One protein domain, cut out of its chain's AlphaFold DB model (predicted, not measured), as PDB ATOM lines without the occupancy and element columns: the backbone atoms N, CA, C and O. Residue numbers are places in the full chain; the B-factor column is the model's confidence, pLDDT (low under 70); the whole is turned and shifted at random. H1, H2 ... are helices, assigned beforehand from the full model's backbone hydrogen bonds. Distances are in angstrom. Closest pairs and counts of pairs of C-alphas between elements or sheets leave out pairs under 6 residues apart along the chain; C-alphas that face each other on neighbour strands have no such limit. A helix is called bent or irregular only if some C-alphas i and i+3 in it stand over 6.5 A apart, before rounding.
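This is residues 306 to 375 of the 513 residues of the protein "Cgt protein" of Symbiodinium natans (UniProt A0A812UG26). A helical hairpin of H1 and the short arm H2a, from which the long arm H2b of the bent helix H2 turns away, with residues 356 to 375 sticking out. The 70 printed residues, all helix in class, hold H1 then H2 and no named strand. The whole is extended, with a radius of gyration of the C-alphas of 18.0 A, and spans 61 by 25 by 15 A.

H1, residues 306 to 330, begins at C-alpha 306 (136.740, 90.600, 149.537) and is 36.1 A long. H2, residues 341 to 375, was assigned as one helix by its hydrogen bonds but is bent: C-alphas 351 and 354 are 7.7 A apart. Arm H2a, residues 341 to 351, is 15.6 A long; H2b, residues 354 to 375, is 31.8 A long and ends at C-alpha 375 (115.429, 116.471, 151.146).

H1 and H2a, a hairpin, touch, their closest C-alphas being those of Tyr 316 and Ile 351, 5.7 A apart. They run opposite ways at a shallow tilt of 34 degrees, only just short of steep. H2b is about perpendicular to H2a, at 75 degrees, and only just apart from H1, at 8.3 A. In H1, H2a and H2b every O i to N i+4 pair is within hydrogen-bond range.

The C-alphas of Asn 332 and Val 375, the two farthest apart, are 61.4 A apart. The printed part has no cut, and the link is short. Confidence is under 70 at residues 306 to 307, 356 and 359 to 375.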
ATOM      1  N   ILE A 306     135.935  91.211 148.459       63.69
ATOM      2  CA  ILE A 306     136.740  90.600 149.537       63.69
ATOM      3  C   ILE A 306     138.079  90.085 148.997       63.69
ATOM      4  O   ILE A 306     139.122  90.453 149.527       63.69
ATOM      5  N   LYS A 307     138.059  89.303 147.908       67.81
ATOM      6  CA  LYS A 307     139.285  88.786 147.277       67.81
ATOM      7  C   LYS A 307     140.164  89.912 146.729       67.81
ATOM      8  O   LYS A 307     141.371  89.893 146.934       67.81
ATOM      9  N   LEU A 308     139.553  90.915 146.092       71.75
ATOM     10  CA  LEU A 308     140.267  92.087 145.583       71.75
ATOM     11  C   LEU A 308     140.956  92.858 146.718       71.75
ATOM     12  O   LEU A 308     142.150  93.109 146.635       71.75
ATOM     13  N   ARG A 309     140.242  93.149 147.815       71.88
ATOM     14  CA  ARG A 309     140.809  93.817 148.996       71.88
ATOM     15  C   ARG A 309     141.939  93.007 149.620       71.88
ATOM     16  O   ARG A 309     142.986  93.567 149.896       71.88
ATOM     17  N   GLN A 310     141.765  91.696 149.789       75.50
ATOM     18  CA  GLN A 310     142.825  90.822 150.305       75.50
ATOM     19  C   GLN A 310     144.074  90.843 149.415       75.50
ATOM     20  O   GLN A 310     145.189  90.935 149.929       75.50
ATOM     21  N   ASN A 311     143.898  90.792 148.093       81.12
ATOM     22  CA  ASN A 311     145.005  90.856 147.142       81.12
ATOM     23  C   ASN A 311     145.696  92.224 147.174       81.12
ATOM     24  O   ASN A 311     146.921  92.274 147.259       81.12
ATOM     25  N   ASN A 312     144.931  93.317 147.201       79.62
ATOM     26  CA  ASN A 312     145.463  94.675 147.311       79.62
ATOM     27  C   ASN A 312     146.218  94.877 148.630       79.62
ATOM     28  O   ASN A 312     147.323  95.406 148.619       79.62
ATOM     29  N   THR A 313     145.684  94.396 149.759       79.88
ATOM     30  CA  THR A 313     146.369  94.446 151.060       79.88
ATOM     31  C   THR A 313     147.681  93.667 151.031       79.88
ATOM     32  O   THR A 313     148.697  94.167 151.505       79.88
ATOM     33  N   ARG A 314     147.700  92.463 150.444       86.25
ATOM     34  CA  ARG A 314     148.938  91.681 150.292       86.25
ATOM     35  C   ARG A 314     149.959  92.399 149.415       86.25
ATOM     36  O   ARG A 314     151.119  92.478 149.803       86.25
ATOM     37  N   ALA A 315     149.532  92.939 148.275       86.56
ATOM     38  CA  ALA A 315     150.398  93.687 147.367       86.56
ATOM     39  C   ALA A 315     150.963  94.947 148.037       86.56
ATOM     40  O   ALA A 315     152.154  95.225 147.919       86.56
ATOM     41  N   TYR A 316     150.127  95.666 148.787       87.12
ATOM     42  CA  TYR A 316     150.514  96.842 149.561       87.12
ATOM     43  C   TYR A 316     151.592  96.492 150.591       87.12
ATOM     44  O   TYR A 316     152.660  97.103 150.598       87.12
ATOM     45  N   LEU A 317     151.337  95.477 151.425       86.31
ATOM     46  CA  LEU A 317     152.272  95.054 152.468       86.31
ATOM     47  C   LEU A 317     153.591  94.584 151.857       86.31
ATOM     48  O   LEU A 317     154.654  94.994 152.313       86.31
ATOM     49  N   ALA A 318     153.527  93.779 150.794       91.88
ATOM     50  CA  ALA A 318     154.714  93.317 150.092       91.88
ATOM     51  C   ALA A 318     155.536  94.488 149.532       91.88
ATOM     52  O   ALA A 318     156.750  94.516 149.713       91.88
ATOM     53  N   ALA A 319     154.897  95.475 148.899       91.44
ATOM     54  CA  ALA A 319     155.591  96.628 148.330       91.44
ATOM     55  C   ALA A 319     156.287  97.479 149.404       91.44
ATOM     56  O   ALA A 319     157.465  97.801 149.252       91.44
ATOM     57  N   VAL A 320     155.597  97.785 150.507       91.81
ATOM     58  CA  VAL A 320     156.164  98.569 151.617       91.81
ATOM     59  C   VAL A 320     157.314  97.814 152.290       91.81
ATOM     60  O   VAL A 320     158.379  98.388 152.494       91.81
ATOM     61  N   VAL A 321     157.153  96.519 152.579       93.75
ATOM     62  CA  VAL A 321     158.206  95.696 153.207       93.75
ATOM     63  C   VAL A 321     159.426  95.547 152.294       93.75
ATOM     64  O   VAL A 321     160.567  95.607 152.763       93.75
ATOM     65  N   ASN A 322     159.211  95.390 150.987       94.62
ATOM     66  CA  ASN A 322     160.297  95.314 150.012       94.62
ATOM     67  C   ASN A 322     161.064  96.636 149.933       94.62
ATOM     68  O   ASN A 322     162.295  96.618 149.894       94.62
ATOM     69  N   GLU A 323     160.360  97.767 149.969       95.00
ATOM     70  CA  GLU A 323     160.974  99.094 149.973       95.00
ATOM     71  C   GLU A 323     161.750  99.362 151.270       95.00
ATOM     72  O   GLU A 323     162.902  99.788 151.215       95.00
ATOM     73  N   GLN A 324     161.203  98.992 152.433       93.25
ATOM     74  CA  GLN A 324     161.938  99.038 153.703       93.25
ATOM     75  C   GLN A 324     163.217  98.199 153.639       93.25
ATOM     76  O   GLN A 324     164.282  98.628 154.083       93.25
ATOM     77  N   SER A 325     163.127  97.001 153.061       91.50
ATOM     78  CA  SER A 325     164.265  96.094 152.914       91.50
ATOM     79  C   SER A 325     165.299  96.604 151.906       91.50
ATOM     80  O   SER A 325     166.490  96.348 152.072       91.50
ATOM     81  N   ARG A 326     164.884  97.317 150.850       94.75
ATOM     82  CA  ARG A 326     165.788  97.987 149.901       94.75
ATOM     83  C   ARG A 326     166.560  99.098 150.606       94.75
ATOM     84  O   ARG A 326     167.785  99.051 150.611       94.75
ATOM     85  N   GLN A 327     165.852 100.002 151.283       93.44
ATOM     86  CA  GLN A 327     166.447 101.114 152.025       93.44
ATOM     87  C   GLN A 327     167.443 100.628 153.090       93.44
ATOM     88  O   GLN A 327     168.572 101.105 153.156       93.44
ATOM     89  N   ARG A 328     167.071  99.604 153.872       90.75
ATOM     90  CA  ARG A 328     167.969  98.998 154.871       90.75
ATOM     91  C   ARG A 328     169.209  98.361 154.247       90.75
ATOM     92  O   ARG A 328     170.286  98.475 154.821       90.75
ATOM     93  N   ARG A 329     169.084  97.700 153.090       91.31
ATOM     94  CA  ARG A 329     170.235  97.125 152.371       91.31
ATOM     95  C   ARG A 329     171.180  98.202 151.846       91.31
ATOM     96  O   ARG A 329     172.385  98.051 152.001       91.31
ATOM     97  N   GLU A 330     170.651  99.284 151.281       91.38
ATOM     98  CA  GLU A 330     171.449 100.425 150.804       91.38
ATOM     99  C   GLU A 330     172.170 101.142 151.947       91.38
ATOM    100  O   GLU A 330     173.321 101.540 151.801       91.38
ATOM    101  N   ALA A 331     171.532 101.216 153.114       88.25
ATOM    102  CA  ALA A 331     172.136 101.728 154.338       88.25
ATOM    103  C   ALA A 331     173.038 100.710 155.063       88.25
ATOM    104  O   ALA A 331     173.482 100.977 156.180       88.25
ATOM    105  N   ASN A 332     173.263  99.527 154.480       90.81
ATOM    106  CA  ASN A 332     173.995  98.412 155.081       90.81
ATOM    107  C   ASN A 332     173.571  98.108 156.534       90.81
ATOM    108  O   ASN A 332     174.398  97.825 157.397       90.81
ATOM    109  N   TRP A 333     172.269  98.209 156.809       82.19
ATOM    110  CA  TRP A 333     171.672  97.974 158.125       82.19
ATOM    111  C   TRP A 333     172.272  98.831 159.252       82.19
ATOM    112  O   TRP A 333     172.303  98.404 160.407       82.19
ATOM    113  N   ALA A 334     172.729 100.046 158.932       83.50
ATOM    114  CA  ALA A 334     173.274 100.969 159.920       83.50
ATOM    115  C   ALA A 334     172.264 101.226 161.066       83.50
ATOM    116  O   ALA A 334     171.117 101.588 160.794       83.50
ATOM    117  N   PRO A 335     172.667 101.102 162.347       76.06
ATOM    118  CA  PRO A 335     171.764 101.282 163.492       76.06
ATOM    119  C   PRO A 335     171.145 102.683 163.599       76.06
ATOM    120  O   PRO A 335     170.088 102.846 164.198       76.06
ATOM    121  N   SER A 336     171.807 103.691 163.028       83.69
ATOM    122  CA  SER A 336     171.363 105.089 162.995       83.69
ATOM    123  C   SER A 336     170.480 105.432 161.791       83.69
ATOM    124  O   SER A 336     170.003 106.562 161.693       83.69
ATOM    125  N   PHE A 337     170.273 104.496 160.859       84.19
ATOM    126  CA  PHE A 337     169.500 104.744 159.648       84.19
ATOM    127  C   PHE A 337     168.000 104.837 159.950       84.19
ATOM    128  O   PHE A 337     167.408 103.926 160.534       84.19
ATOM    129  N   GLN A 338     167.382 105.927 159.498       88.38
ATOM    130  CA  GLN A 338     165.936 106.117 159.519       88.38
ATOM    131  C   GLN A 338     165.363 105.855 158.129       88.38
ATOM    132  O   GLN A 338     165.977 106.197 157.121       88.38
ATOM    133  N   LEU A 339     164.188 105.230 158.090       88.00
ATOM    134  CA  LEU A 339     163.480 104.982 156.842       88.00
ATOM    135  C   LEU A 339     163.021 106.308 156.227       88.00
ATOM    136  O   LEU A 339     162.604 107.224 156.932       88.00
ATOM    137  N   ASP A 340     163.069 106.384 154.901       91.38
ATOM    138  CA  ASP A 340     162.450 107.473 154.159       91.38
ATOM    139  C   ASP A 340     160.937 107.229 154.104       91.38
ATOM    140  O   ASP A 340     160.417 106.516 153.235       91.38
ATOM    141  N   ASP A 341     160.237 107.813 155.074       86.38
ATOM    142  CA  ASP A 341     158.787 107.706 155.218       86.38
ATOM    143  C   ASP A 341     158.031 108.302 154.022       86.38
ATOM    144  O   ASP A 341     156.951 107.814 153.675       86.38
ATOM    145  N   VAL A 342     158.601 109.304 153.341       88.75
ATOM    146  CA  VAL A 342     158.009 109.878 152.123       88.75
ATOM    147  C   VAL A 342     158.043 108.835 151.015       88.75
ATOM    148  O   VAL A 342     157.024 108.572 150.373       88.75
ATOM    149  N   LYS A 343     159.180 108.154 150.839       89.12
ATOM    150  CA  LYS A 343     159.314 107.123 149.807       89.12
ATOM    151  C   LYS A 343     158.463 105.886 150.076       89.12
ATOM    152  O   LYS A 343     157.919 105.278 149.142       89.12
ATOM    153  N   LEU A 344     158.307 105.527 151.349       88.19
ATOM    154  CA  LEU A 344     157.380 104.481 151.772       88.19
ATOM    155  C   LEU A 344     155.930 104.870 151.471       88.19
ATOM    156  O   LEU A 344     155.197 104.051 150.911       88.19
ATOM    157  N   ALA A 345     155.534 106.111 151.764       81.69
ATOM    158  CA  ALA A 345     154.202 106.627 151.461       81.69
ATOM    159  C   ALA A 345     153.916 106.663 149.948       81.69
ATOM    160  O   ALA A 345     152.843 106.229 149.527       81.69
ATOM    161  N   GLU A 346     154.874 107.086 149.118       89.25
ATOM    162  CA  GLU A 346     154.755 107.048 147.650       89.25
ATOM    163  C   GLU A 346     154.556 105.619 147.125       89.25
ATOM    164  O   GLU A 346     153.724 105.363 146.248       89.25
ATOM    165  N   THR A 347     155.326 104.668 147.659       90.81
ATOM    166  CA  THR A 347     155.252 103.251 147.275       90.81
ATOM    167  C   THR A 347     153.905 102.652 147.665       90.81
ATOM    168  O   THR A 347     153.252 102.000 146.848       90.81
ATOM    169  N   ALA A 348     153.457 102.940 148.887       84.44
ATOM    170  CA  ALA A 348     152.136 102.601 149.396       84.44
ATOM    171  C   ALA A 348     151.012 103.162 148.508       84.44
ATOM    172  O   ALA A 348     150.123 102.413 148.095       84.44
ATOM    173  N   GLN A 349     151.067 104.456 148.175       83.75
ATOM    174  CA  GLN A 349     150.074 105.134 147.336       83.75
ATOM    175  C   GLN A 349     149.995 104.548 145.928       83.75
ATOM    176  O   GLN A 349     148.900 104.407 145.390       83.75
ATOM    177  N   ARG A 350     151.125 104.157 145.329       88.06
ATOM    178  CA  ARG A 350     151.129 103.565 143.982       88.06
ATOM    179  C   ARG A 350     150.308 102.276 143.915       88.06
ATOM    180  O   ARG A 350     149.625 102.048 142.922       88.06
ATOM    181  N   ILE A 351     150.352 101.458 144.968       87.44
ATOM    182  CA  ILE A 351     149.588 100.205 145.046       87.44
ATOM    183  C   ILE A 351     148.121 100.457 145.407       87.44
ATOM    184  O   ILE A 351     147.235  99.768 144.904       87.44
ATOM    185  N   SER A 352     147.848 101.439 146.268       81.62
ATOM    186  CA  SER A 352     146.495 101.718 146.757       81.62
ATOM    187  C   SER A 352     145.710 102.730 145.918       81.62
ATOM    188  O   SER A 352     144.533 102.933 146.203       81.62
ATOM    189  N   LYS A 353     146.304 103.327 144.872       81.81
ATOM    190  CA  LYS A 353     145.702 104.391 144.045       81.81
ATOM    191  C   LYS A 353     144.264 104.085 143.618       81.81
ATOM    192  O   LYS A 353     143.361 104.853 143.931       81.81
ATOM    193  N   ASN A 354     144.037 102.933 142.988       76.06
ATOM    194  CA  ASN A 354     142.706 102.556 142.499       76.06
ATOM    195  C   ASN A 354     141.700 102.341 143.649       76.06
ATOM    196  O   ASN A 354     140.511 102.621 143.502       76.06
ATOM    197  N   ASP A 355     142.159 101.861 144.809       72.75
ATOM    198  CA  ASP A 355     141.312 101.712 146.001       72.75
ATOM    199  C   ASP A 355     140.989 103.065 146.646       72.75
ATOM    200  O   ASP A 355     139.871 103.260 147.133       72.75
ATOM    201  N   ALA A 356     141.936 104.005 146.625       69.31
ATOM    202  CA  ALA A 356     141.740 105.370 147.091       69.31
ATOM    203  C   ALA A 356     140.735 106.112 146.197       69.31
ATOM    204  O   ALA A 356     139.759 106.654 146.710       69.31
ATOM    205  N   GLU A 357     140.906 106.051 144.874       77.19
ATOM    206  CA  GLU A 357     139.980 106.633 143.892       77.19
ATOM    207  C   GLU A 357     138.567 106.059 144.040       77.19
ATOM    208  O   GLU A 357     137.603 106.815 144.160       77.19
ATOM    209  N   TYR A 358     138.436 104.731 144.144       70.56
ATOM    210  CA  TYR A 358     137.147 104.088 144.408       70.56
ATOM    211  C   TYR A 358     136.512 104.589 145.713       70.56
ATOM    212  O   TYR A 358     135.306 104.829 145.776       70.56
ATOM    213  N   SER A 359     137.305 104.718 146.781       62.78
ATOM    214  CA  SER A 359     136.805 105.140 148.094       62.78
ATOM    215  C   SER A 359     136.322 106.590 148.080       62.78
ATOM    216  O   SER A 359     135.282 106.880 148.664       62.78
ATOM    217  N   ILE A 360     137.029 107.472 147.367       65.50
ATOM    218  CA  ILE A 360     136.640 108.874 147.165       65.50
ATOM    219  C   ILE A 360     135.328 108.951 146.379       65.50
ATOM    220  O   ILE A 360     134.378 109.581 146.842       65.50
ATOM    221  N   GLN A 361     135.238 108.254 145.242       69.50
ATOM    222  CA  GLN A 361     134.025 108.231 144.414       69.50
ATOM    223  C   GLN A 361     132.814 107.688 145.182       69.50
ATOM    224  O   GLN A 361     131.699 108.190 145.041       69.50
ATOM    225  N   ARG A 362     133.024 106.667 146.020       63.44
ATOM    226  CA  ARG A 362     131.975 106.130 146.888       63.44
ATOM    227  C   ARG A 362     131.541 107.136 147.951       63.44
ATOM    228  O   ARG A 362     130.346 107.337 148.107       63.44
ATOM    229  N   ALA A 363     132.480 107.777 148.646       54.00
ATOM    230  CA  ALA A 363     132.162 108.757 149.684       54.00
ATOM    231  C   ALA A 363     131.380 109.960 149.129       54.00
ATOM    232  O   ALA A 363     130.433 110.418 149.765       54.00
ATOM    233  N   GLN A 364     131.740 110.439 147.933       62.66
ATOM    234  CA  GLN A 364     131.008 111.505 147.248       62.66
ATOM    235  C   GLN A 364     129.558 111.098 146.958       62.66
ATOM    236  O   GLN A 364     128.634 111.858 147.226       62.66
ATOM    237  N   ARG A 365     129.345 109.872 146.479       60.78
ATOM    238  CA  ARG A 365     127.996 109.375 146.204       60.78
ATOM    239  C   ARG A 365     127.179 109.145 147.471       60.78
ATOM    240  O   ARG A 365     126.023 109.541 147.511       60.78
ATOM    241  N   ASP A 366     127.776 108.549 148.502       53.81
ATOM    242  CA  ASP A 366     127.113 108.357 149.796       53.81
ATOM    243  C   ASP A 366     126.653 109.716 150.360       53.81
ATOM    244  O   ASP A 366     125.559 109.828 150.906       53.81
ATOM    245  N   HIS A 367     127.452 110.774 150.172       56.44
ATOM    246  CA  HIS A 367     127.059 112.140 150.511       56.44
ATOM    247  C   HIS A 367     125.856 112.628 149.689       56.44
ATOM    248  O   HIS A 367     124.884 113.106 150.271       56.44
ATOM    249  N   GLU A 368     125.889 112.479 148.363       64.94
ATOM    250  CA  GLU A 368     124.782 112.868 147.477       64.94
ATOM    251  C   GLU A 368     123.477 112.132 147.813       64.94
ATOM    252  O   GLU A 368     122.405 112.741 147.822       64.94
ATOM    253  N   ASP A 369     123.554 110.836 148.104       56.34
ATOM    254  CA  ASP A 369     122.392 110.018 148.447       56.34
ATOM    255  C   ASP A 369     121.817 110.422 149.812       56.34
ATOM    256  O   ASP A 369     120.608 110.628 149.921       56.34
ATOM    257  N   VAL A 370     122.664 110.667 150.819       51.69
ATOM    258  CA  VAL A 370     122.224 111.215 152.115       51.69
ATOM    259  C   VAL A 370     121.582 112.592 151.946       51.69
ATOM    260  O   VAL A 370     120.565 112.878 152.574       51.69
ATOM    261  N   CYS A 371     122.131 113.456 151.090       57.06
ATOM    262  CA  CYS A 371     121.531 114.756 150.799       57.06
ATOM    263  C   CYS A 371     120.134 114.614 150.178       57.06
ATOM    264  O   CYS A 371     119.212 115.307 150.611       57.06
ATOM    265  N   LYS A 372     119.947 113.697 149.219       64.00
ATOM    266  CA  LYS A 372     118.629 113.412 148.623       64.00
ATOM    267  C   LYS A 372     117.645 112.867 149.656       64.00
ATOM    268  O   LYS A 372     116.493 113.288 149.669       64.00
ATOM    269  N   GLU A 373     118.094 111.976 150.538       53.50
ATOM    270  CA  GLU A 373     117.262 111.447 151.624       53.50
ATOM    271  C   GLU A 373     116.856 112.542 152.609       53.50
ATOM    272  O   GLU A 373     115.691 112.624 152.976       53.50
ATOM    273  N   LEU A 374     117.765 113.445 152.983       53.06
ATOM    274  CA  LEU A 374     117.431 114.580 153.845       53.06
ATOM    275  C   LEU A 374     116.396 115.511 153.201       53.06
ATOM    276  O   LEU A 374     115.542 116.036 153.908       53.06
ATOM    277  N   VAL A 375     116.454 115.712 151.882       68.00
ATOM    278  CA  VAL A 375     115.429 116.471 151.146       68.00
ATOM    279  C   VAL A 375     114.095 115.727 151.148       68.00
ATOM    280  O   VAL A 375     113.065 116.336 151.417       68.00
TER     281      VAL A 375